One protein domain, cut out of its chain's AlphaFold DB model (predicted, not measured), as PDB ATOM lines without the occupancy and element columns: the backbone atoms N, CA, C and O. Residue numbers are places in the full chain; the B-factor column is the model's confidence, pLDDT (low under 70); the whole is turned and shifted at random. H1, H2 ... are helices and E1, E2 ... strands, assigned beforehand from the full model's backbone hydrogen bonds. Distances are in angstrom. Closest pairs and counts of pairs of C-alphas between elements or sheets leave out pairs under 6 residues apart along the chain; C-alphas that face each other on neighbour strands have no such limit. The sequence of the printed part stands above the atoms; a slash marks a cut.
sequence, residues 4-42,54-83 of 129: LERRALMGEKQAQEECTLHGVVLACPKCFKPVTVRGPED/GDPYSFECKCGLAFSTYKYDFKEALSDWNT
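What this domain is: This is residues 4 to 42 and 54 to 83 of the 129 residues of an uncharacterized protein of Gemmiger sp. An50 (UniProt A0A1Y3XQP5). A small antiparallel sheet of three strands, E1, E2 and E3, has helix H3 over one face, and the helices continue away from the sheet: H2 is beside H3 and runs back against it, and H1 is packed steeply on H2 at the far end. The cut ends at Asp 42 and Gly 54 lie at the other end of the longest axis. The printed part has 69 residues with three named helices and three named strands, in the order H1 H2 E1 E2 E3 H3; the sheet's order is E1, E2, E3, and the class is mixed, helices and strands. The whole is compact, with a radius of gyration of the C-alphas of 11.6 A and spans of 33 by 25 by 15 A.

Where its parts are: Strand E1 is residues 36 to 38, 6.5 A from first to last C-alpha, and begins with C-alpha 36 at (9.275, -19.064, 28.029). E2 is residues 58 to 61, 10.1 A, and E3 is residues 65 to 68, 10.3 A. Helix H3 is residues 74 to 82, 11.8 A, and ends with C-alpha 82 at (18.948, -15.012, 37.120). H2 is residues 13 to 21, 12.3 A. H1 is residues 4 to 9, 8.7 A, and begins with C-alpha 4 at (25.940, -7.659, 30.878).

How they stand to each other: In the sheet, E2 is the inner strand. E1 and E2 are antiparallel at 156 degrees, with N 36 and O 60 within hydrogen-bond range at 2.8 A. E2 and E3 are an antiparallel hairpin at 174 degrees, with N 59 and O 67 within hydrogen-bond range at 2.8 A. H3 is on the sheet at a height over the sheet of 9.4 A, over E2 and only just over E3, on which 3 of its 9 C-alphas fall. It runs slantwise to the strands, at 41 degrees to E2 on the local plane. H3 and H2 touch at a shallow tilt of 30 degrees, opposite ways; their closest C-alphas, of Ser 79 and Thr 20, are 5.6 A apart. H2 and H1 touch at a steep tilt of 64 degrees, opposite ways; their closest C-alphas, of Gln 16 and Ala 8, are 4.6 A apart. H1 and H2 are not on the sheet. In H1, H2 and H3 every O i to N i+4 pair is within hydrogen-bond range.

The domain as a whole: The two C-alphas farthest apart, of Met 10 and Asp 42, are 34.8 A apart. Residues 43 to 53 are not printed, and C-alphas 42 and 54 are 6.7 A apart across the cut, in the link from E1 to E2. The link from H2 to E1, residues 22 to 35, is long. The model's pLDDT is under 70 at residues 41 to 42 and 54, with a mean of 89.9 over the printed part.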
ATOM      1  N   LEU A   4      26.641  -7.484  29.610       92.94
ATOM      2  CA  LEU A   4      25.940  -7.659  30.878       92.94
ATOM      3  C   LEU A   4      25.401  -9.088  31.040       92.94
ATOM      4  O   LEU A   4      25.741  -9.774  32.000       92.94
ATOM      5  N   GLU A   5      24.648  -9.582  30.053       90.94
ATOM      6  CA  GLU A   5      24.113 -10.951  30.069       90.94
ATOM      7  C   GLU A   5      25.219 -12.009  30.146       90.94
ATOM      8  O   GLU A   5      25.083 -12.995  30.868       90.94
ATOM      9  N   ARG A   6      26.336 -11.806  29.430       89.69
ATOM     10  CA  ARG A   6      27.479 -12.729  29.483       89.69
ATOM     11  C   ARG A   6      28.062 -12.797  30.898       89.69
ATOM     12  O   ARG A   6      28.294 -13.891  31.395       89.69
ATOM     13  N   ARG A   7      28.290 -11.649  31.542       90.50
ATOM     14  CA  ARG A   7      28.802 -11.570  32.923       90.50
ATOM     15  C   ARG A   7      27.849 -12.234  33.915       90.50
ATOM     16  O   ARG A   7      28.274 -13.054  34.726       90.50
ATOM     17  N   ALA A   8      26.553 -11.966  33.780       92.12
ATOM     18  CA  ALA A   8      25.523 -12.552  34.629       92.12
ATOM     19  C   ALA A   8      25.465 -14.089  34.510       92.12
ATOM     20  O   ALA A   8      25.402 -14.793  35.523       92.12
ATOM     21  N   LEU A   9      25.569 -14.622  33.283       89.94
ATOM     22  CA  LEU A   9      25.638 -16.067  33.023       89.94
ATOM     23  C   LEU A   9      26.884 -16.731  33.625       89.94
ATOM     24  O   LEU A   9      26.824 -17.905  33.980       89.94
ATOM     25  N   MET A  10      27.986 -15.991  33.769       88.19
ATOM     26  CA  MET A  10      29.232 -16.470  34.380       88.19
ATOM     27  C   MET A  10      29.225 -16.411  35.915       88.19
ATOM     28  O   MET A  10      30.253 -16.666  36.538       88.19
ATOM     29  N   GLY A  11      28.091 -16.092  36.539       88.69
ATOM     30  CA  GLY A  11      27.979 -16.055  37.996       88.69
ATOM     31  C   GLY A  11      28.302 -14.703  38.627       88.69
ATOM     32  O   GLY A  11      28.433 -14.620  39.846       88.69
ATOM     33  N   GLU A  12      28.464 -13.637  37.836       92.38
ATOM     34  CA  GLU A  12      28.765 -12.321  38.394       92.38
ATOM     35  C   GLU A  12      27.524 -11.693  39.040       92.38
ATOM     36  O   GLU A  12      26.587 -11.282  38.355       92.38
ATOM     37  N   LYS A  13      27.550 -11.569  40.372       92.75
ATOM     38  CA  LYS A  13      26.399 -11.132  41.173       92.75
ATOM     39  C   LYS A  13      25.849  -9.759  40.764       92.75
ATOM     40  O   LYS A  13      24.647  -9.628  40.573       92.75
ATOM     41  N   GLN A  14      26.713  -8.760  40.566       95.12
ATOM     42  CA  GLN A  14      26.279  -7.413  40.160       95.12
ATOM     43  C   GLN A  14      25.558  -7.432  38.808       95.12
ATOM     44  O   GLN A  14      24.511  -6.813  38.652       95.12
ATOM     45  N   ALA A  15      26.073  -8.204  37.849       94.88
ATOM     46  CA  ALA A  15      25.447  -8.339  36.542       94.88
ATOM     47  C   ALA A  15      24.099  -9.085  36.616       94.88
ATOM     48  O   ALA A  15      23.174  -8.755  35.879       94.88
ATOM     49  N   GLN A  16      23.960 -10.072  37.508       94.81
ATOM     50  CA  GLN A  16      22.685 -10.767  37.746       94.81
ATOM     51  C   GLN A  16      21.630  -9.838  38.356       94.81
ATOM     52  O   GLN A  16      20.474  -9.847  37.924       94.81
ATOM     53  N   GLU A  17      22.027  -9.023  39.334       96.00
ATOM     54  CA  GLU A  17      21.164  -8.023  39.969       96.00
ATOM     55  C   GLU A  17      20.720  -6.955  38.958       96.00
ATOM     56  O   GLU A  17      19.533  -6.644  38.877       96.00
ATOM     57  N   GLU A  18      21.639  -6.453  38.130       96.50
ATOM     58  CA  GLU A  18      21.346  -5.469  37.081       96.50
ATOM     59  C   GLU A  18      20.429  -6.050  35.988       96.50
ATOM     60  O   GLU A  18      19.433  -5.422  35.622       96.50
ATOM     61  N   CYS A  19      20.666  -7.289  35.536       95.81
ATOM     62  CA  CYS A  19      19.736  -7.999  34.649       95.81
ATOM     63  C   CYS A  19      18.329  -8.085  35.259       95.81
ATOM     64  O   CYS A  19      17.341  -7.806  34.584       95.81
ATOM     65  N   THR A  20      18.233  -8.431  36.543       95.69
ATOM     66  CA  THR A  20      16.950  -8.540  37.256       95.69
ATOM     67  C   THR A  20      16.262  -7.183  37.388       95.69
ATOM     68  O   THR A  20      15.052  -7.080  37.191       95.69
ATOM     69  N   LEU A  21      17.023  -6.120  37.664       96.00
ATOM     70  CA  LEU A  21      16.514  -4.751  37.730       96.00
ATOM     71  C   LEU A  21      15.926  -4.297  36.388       96.00
ATOM     72  O   LEU A  21      14.888  -3.639  36.373       96.00
ATOM     73  N   HIS A  22      16.562  -4.680  35.282       95.00
ATOM     74  CA  HIS A  22      16.110  -4.363  33.927       95.00
ATOM     75  C   HIS A  22      15.071  -5.344  33.361       95.00
ATOM     76  O   HIS A  22      14.656  -5.180  32.215       95.00
ATOM     77  N   GLY A  23      14.642  -6.357  34.122       93.69
ATOM     78  CA  GLY A  23      13.684  -7.358  33.635       93.69
ATOM     79  C   GLY A  23      14.261  -8.305  32.572       93.69
ATOM     80  O   GLY A  23      13.513  -8.935  31.826       93.69
ATOM     81  N   VAL A  24      15.589  -8.402  32.472       95.06
ATOM     82  CA  VAL A  24      16.281  -9.270  31.517       95.06
ATOM     83  C   VAL A  24      16.244 -10.706  32.026       95.06
ATOM     84  O   VAL A  24      16.833 -11.034  33.057       95.06
ATOM     85  N   VAL A  25      15.580 -11.579  31.271       95.00
ATOM     86  CA  VAL A  25      15.534 -13.021  31.532       95.00
ATOM     87  C   VAL A  25      16.773 -13.680  30.939       95.00
ATOM     88  O   VAL A  25      16.938 -13.723  29.716       95.00
ATOM     89  N   LEU A  26      17.655 -14.213  31.791       94.50
ATOM     90  CA  LEU A  26      18.835 -14.930  31.312       94.50
ATOM     91  C   LEU A  26      18.451 -16.187  30.525       94.50
ATOM     92  O   LEU A  26      17.450 -16.853  30.800       94.50
ATOM     93  N   ALA A  27      19.290 -16.537  29.551       93.25
ATOM     94  CA  ALA A  27      19.100 -17.734  28.745       93.25
ATOM     95  C   ALA A  27      19.133 -19.017  29.595       93.25
ATOM     96  O   ALA A  27      19.682 -19.058  30.703       93.25
ATOM     97  N   CYS A  28      18.565 -20.089  29.042       91.88
ATOM     98  CA  CYS A  28      18.531 -21.397  29.684       91.88
ATOM     99  C   CYS A  28      19.950 -21.854  30.082       91.88
ATOM    100  O   CYS A  28      20.809 -21.947  29.206       91.88
ATOM    101  N   PRO A  29      20.198 -22.242  31.345       88.19
ATOM    102  CA  PRO A  29      21.518 -22.701  31.783       88.19
ATOM    103  C   PRO A  29      21.967 -24.012  31.118       88.19
ATOM    104  O   PRO A  29      23.154 -24.309  31.092       88.19
ATOM    105  N   LYS A  30      21.033 -24.804  30.572       87.38
ATOM    106  CA  LYS A  30      21.330 -26.100  29.943       87.38
ATOM    107  C   LYS A  30      21.680 -25.986  28.460       87.38
ATOM    108  O   LYS A  30      22.543 -26.709  27.979       87.38
ATOM    109  N   CYS A  31      20.968 -25.142  27.712       90.94
ATOM    110  CA  CYS A  31      21.098 -25.077  26.251       90.94
ATOM    111  C   CYS A  31      21.317 -23.666  25.694       90.94
ATOM    112  O   CYS A  31      21.373 -23.508  24.477       90.94
ATOM    113  N   PHE A  32      21.403 -22.653  26.563       88.56
ATOM    114  CA  PHE A  32      21.627 -21.242  26.222       88.56
ATOM    115  C   PHE A  32      20.610 -20.642  25.237       88.56
ATOM    116  O   PHE A  32      20.850 -19.598  24.636       88.56
ATOM    117  N   LYS A  33      19.443 -21.280  25.091       92.38
ATOM    118  CA  LYS A  33      18.310 -20.775  24.306       92.38
ATOM    119  C   LYS A  33      17.390 -19.909  25.174       92.38
ATOM    120  O   LYS A  33      17.389 -20.072  26.399       92.38
ATOM    121  N   PRO A  34      16.595 -19.014  24.563       92.44
ATOM    122  CA  PRO A  34      15.573 -18.263  25.283       92.44
ATOM    123  C   PRO A  34      14.574 -19.203  25.968       92.44
ATOM    124  O   PRO A  34      14.299 -20.310  25.487       92.44
ATOM    125  N   VAL A  35      14.052 -18.747  27.102       93.69
ATOM    126  CA  VAL A  35      13.056 -19.458  27.905       93.69
ATOM    127  C   VAL A  35      11.703 -18.775  27.792       93.69
ATOM    128  O   VAL A  35      11.620 -17.576  27.541       93.69
ATOM    129  N   THR A  36      10.646 -19.563  27.933       92.94
ATOM    130  CA  THR A  36       9.275 -19.064  28.029       92.94
ATOM    131  C   THR A  36       8.975 -18.836  29.499       92.94
ATOM    132  O   THR A  36       9.209 -19.727  30.312       92.94
ATOM    133  N   VAL A  37       8.491 -17.646  29.837       91.12
ATOM    134  CA  VAL A  37       8.014 -17.339  31.184       91.12
ATOM    135  C   VAL A  37       6.502 -17.502  31.182       91.12
ATOM    136  O   VAL A  37       5.826 -16.908  30.342       91.12
ATOM    137  N   ARG A  38       5.984 -18.308  32.103       87.31
ATOM    138  CA  ARG A  38       4.566 -18.334  32.464       87.31
ATOM    139  C   ARG A  38       4.427 -17.668  33.822       87.31
ATOM    140  O   ARG A  38       5.314 -17.804  34.661       87.31
ATOM    141  N   GLY A  39       3.362 -16.911  34.007       82.12
ATOM    142  CA  GLY A  39       3.057 -16.236  35.260       82.12
ATOM    143  C   GLY A  39       1.667 -16.602  35.745       82.12
ATOM    144  O   GLY A  39       0.962 -17.320  35.031       82.12
ATOM    145  N   PRO A  40       1.272 -16.076  36.911       75.25
ATOM    146  CA  PRO A  40      -0.101 -16.176  37.363       75.25
ATOM    147  C   PRO A  40      -1.000 -15.566  36.299       75.25
ATOM    148  O   PRO A  40      -0.813 -14.415  35.900       75.25
ATOM    149  N   GLU A  41      -1.941 -16.363  35.801       64.19
ATOM    150  CA  GLU A  41      -3.059 -15.826  35.037       64.19
ATOM    151  C   GLU A  41      -3.851 -14.879  35.948       64.19
ATOM    152  O   GLU A  41      -3.895 -15.077  37.168       64.19
ATOM    153  N   ASP A  42      -4.440 -13.831  35.362       59.31
ATOM    154  CA  ASP A  42      -5.314 -12.920  36.098       59.31
ATOM    155  C   ASP A  42      -6.354 -13.754  36.849       59.31
ATOM    156  O   ASP A  42      -7.121 -14.499  36.237       59.31
ATOM    157  N   GLY A  54      -3.920 -17.988  40.702       69.31
ATOM    158  CA  GLY A  54      -3.217 -18.282  39.450       69.31
ATOM    159  C   GLY A  54      -1.840 -18.907  39.693       69.31
ATOM    160  O   GLY A  54      -1.236 -18.694  40.738       69.31
ATOM    161  N   ASP A  55      -1.328 -19.682  38.741       77.44
ATOM    162  CA  ASP A  55      -0.073 -20.412  38.941       77.44
ATOM    163  C   ASP A  55       1.122 -19.482  39.244       77.44
ATOM    164  O   ASP A  55       1.248 -18.408  38.660       77.44
ATOM    165  N   PRO A  56       2.064 -19.863  40.122       84.56
ATOM    166  CA  PRO A  56       3.262 -19.062  40.347       84.56
ATOM    167  C   PRO A  56       4.105 -18.940  39.071       84.56
ATOM    168  O   PRO A  56       4.027 -19.765  38.156       84.56
ATOM    169  N   TYR A  57       4.997 -17.947  39.038       88.69
ATOM    170  CA  TYR A  57       5.900 -17.777  37.904       88.69
ATOM    171  C   TYR A  57       6.761 -19.025  37.674       88.69
ATOM    172  O   TYR A  57       7.408 -19.554  38.587       88.69
ATOM    173  N   SER A  58       6.795 -19.467  36.418       90.56
ATOM    174  CA  SER A  58       7.585 -20.602  35.961       90.56
ATOM    175  C   SER A  58       8.339 -20.284  34.671       90.56
ATOM    176  O   SER A  58       7.886 -19.545  33.798       90.56
ATOM    177  N   PHE A  59       9.540 -20.845  34.564       92.56
ATOM    178  CA  PHE A  59      10.454 -20.678  33.444       92.56
ATOM    179  C   PHE A  59      10.632 -22.028  32.760       92.56
ATOM    180  O   PHE A  59      11.202 -22.964  33.325       92.56
ATOM    181  N   GLU A  60      10.160 -22.120  31.524       93.00
ATOM    182  CA  GLU A  60      10.171 -23.340  30.727       93.00
ATOM    183  C   GLU A  60      11.095 -23.193  29.522       93.00
ATOM    184  O   GLU A  60      11.096 -22.194  28.797       93.00
ATOM    185  N   CYS A  61      11.878 -24.232  29.251       93.50
ATOM    186  CA  CYS A  61      12.695 -24.319  28.055       93.50
ATOM    187  C   CYS A  61      12.373 -25.583  27.264       93.50
ATOM    188  O   CYS A  61      12.222 -26.671  27.821       93.50
ATOM    189  N   LYS A  62      12.419 -25.475  25.931       92.56
ATOM    190  CA  LYS A  62      12.225 -26.598  24.995       92.56
ATOM    191  C   LYS A  62      13.202 -27.765  25.201       92.56
ATOM    192  O   LYS A  62      12.957 -28.852  24.700       92.56
ATOM    193  N   CYS A  63      14.307 -27.564  25.925       91.38
ATOM    194  CA  CYS A  63      15.238 -28.636  26.294       91.38
ATOM    195  C   CYS A  63      14.774 -29.493  27.492       91.38
ATOM    196  O   CYS A  63      15.570 -30.286  28.011       91.38
ATOM    197  N   GLY A  64      13.544 -29.280  27.972       91.06
ATOM    198  CA  GLY A  64      12.950 -29.976  29.115       91.06
ATOM    199  C   GLY A  64      13.354 -29.411  30.478       91.06
ATOM    200  O   GLY A  64      13.200 -30.098  31.480       91.06
ATOM    201  N   LEU A  65      13.920 -28.199  30.530       91.81
ATOM    202  CA  LEU A  65      14.163 -27.516  31.803       91.81
ATOM    203  C   LEU A  65      12.888 -26.766  32.196       91.81
ATOM    204  O   LEU A  65      12.442 -25.912  31.432       91.81
ATOM    205  N   ALA A  66      12.358 -27.067  33.374       90.62
ATOM    206  CA  ALA A  66      11.295 -26.310  34.020       90.62
ATOM    207  C   ALA A  66      11.794 -25.849  35.393       90.62
ATOM    208  O   ALA A  66      12.431 -26.622  36.113       90.62
ATOM    209  N   PHE A  67      11.546 -24.587  35.730       88.88
ATOM    210  CA  PHE A  67      11.956 -23.981  36.993       88.88
ATOM    211  C   PHE A  67      10.823 -23.122  37.549       88.88
ATOM    212  O   PHE A  67      10.325 -22.244  36.852       88.88
ATOM    213  N   SER A  68      10.443 -23.354  38.800       88.38
ATOM    214  CA  SER A  68       9.430 -22.576  39.515       88.38
ATOM    215  C   SER A  68       9.818 -22.482  40.988       88.38
ATOM    216  O   SER A  68      10.063 -23.510  41.623       88.38
ATOM    217  N   THR A  69       9.850 -21.273  41.547       85.81
ATOM    218  CA  THR A  69      10.149 -21.043  42.976       85.81
ATOM    219  C   THR A  69       8.902 -20.773  43.816       85.81
ATOM    220  O   THR A  69       9.014 -20.356  44.965       85.81
ATOM    221  N   TYR A  70       7.711 -21.043  43.265       83.75
ATOM    222  CA  TYR A  70       6.415 -20.770  43.902       83.75
ATOM    223  C   TYR A  70       6.243 -19.293  44.300       83.75
ATOM    224  O   TYR A  70       5.596 -18.962  45.291       83.75
ATOM    225  N   LYS A  71       6.857 -18.398  43.519       85.81
ATOM    226  CA  LYS A  71       6.792 -16.947  43.688       85.81
ATOM    227  C   LYS A  71       5.734 -16.354  42.762       85.81
ATOM    228  O   LYS A  71       5.678 -16.691  41.582       85.81
ATOM    229  N   TYR A  72       4.936 -15.442  43.306       85.56
ATOM    230  CA  TYR A  72       3.884 -14.715  42.586       85.56
ATOM    231  C   TYR A  72       4.328 -13.315  42.149       85.56
ATOM    232  O   TYR A  72       3.631 -12.663  41.382       85.56
ATOM    233  N   ASP A  73       5.493 -12.856  42.614       87.56
ATOM    234  CA  ASP A  73       6.125 -11.633  42.134       87.56
ATOM    235  C   ASP A  73       7.117 -11.963  41.013       87.56
ATOM    236  O   ASP A  73       8.000 -12.815  41.170       87.56
ATOM    237  N   PHE A  74       6.976 -11.280  39.875       89.19
ATOM    238  CA  PHE A  74       7.819 -11.520  38.704       89.19
ATOM    239  C   PHE A  74       9.291 -11.235  38.997       89.19
ATOM    240  O   PHE A  74      10.163 -11.967  38.537       89.19
ATOM    241  N   LYS A  75       9.585 -10.175  39.757       92.75
ATOM    242  CA  LYS A  75      10.955  -9.727  40.002       92.75
ATOM    243  C   LYS A  75      11.678 -10.665  40.962       92.75
ATOM    244  O   LYS A  75      12.850 -10.956  40.738       92.75
ATOM    245  N   GLU A  76      10.990 -11.173  41.982       92.75
ATOM    246  CA  GLU A  76      11.529 -12.224  42.852       92.75
ATOM    247  C   GLU A  76      11.799 -13.515  42.071       92.75
ATOM    248  O   GLU A  76      12.908 -14.046  42.126       92.75
ATOM    249  N   ALA A  77      10.827 -13.974  41.275       93.25
ATOM    250  CA  ALA A  77      10.989 -15.167  40.444       93.25
ATOM    251  C   ALA A  77      12.134 -15.007  39.428       93.25
ATOM    252  O   ALA A  77      12.912 -15.933  39.192       93.25
ATOM    253  N   LEU A  78      12.269 -13.810  38.852       94.81
ATOM    254  CA  LEU A  78      13.349 -13.458  37.940       94.81
ATOM    255  C   LEU A  78      14.707 -13.397  38.643       94.81
ATOM    256  O   LEU A  78      15.695 -13.832  38.063       94.81
ATOM    257  N   SER A  79      14.770 -12.891  39.876       94.88
ATOM    258  CA  SER A  79      15.992 -12.871  40.689       94.88
ATOM    259  C   SER A  79      16.508 -14.290  40.932       94.88
ATOM    260  O   SER A  79      17.687 -14.583  40.703       94.88
ATOM    261  N   ASP A  80      15.610 -15.196  41.321       94.38
ATOM    262  CA  ASP A  80      15.932 -16.610  41.506       94.38
ATOM    263  C   ASP A  80      16.368 -17.246  40.180       94.38
ATOM    264  O   ASP A  80      17.384 -17.944  40.115       94.38
ATOM    265  N   TRP A  81      15.644 -16.951  39.094       94.25
ATOM    266  CA  TRP A  81      16.002 -17.426  37.762       94.25
ATOM    267  C   TRP A  81      17.329 -16.861  37.267       94.25
ATOM    268  O   TRP A  81      18.022 -17.564  36.545       94.25
ATOM    269  N   ASN A  82      17.710 -15.630  37.596       95.00
ATOM    270  CA  ASN A  82      18.948 -15.012  37.120       95.00
ATOM    271  C   ASN A  82      20.157 -15.377  37.985       95.00
ATOM    272  O   ASN A  82      21.294 -15.263  37.524       95.00
ATOM    273  N   THR A  83      19.929 -15.871  39.201       93.50
ATOM    274  CA  THR A  83      20.997 -16.341  40.079       93.50
ATOM    275  C   THR A  83      21.686 -17.553  39.453       93.50
ATOM    276  O   THR A  83      21.090 -18.605  39.198       93.50
TER     277      THR A  83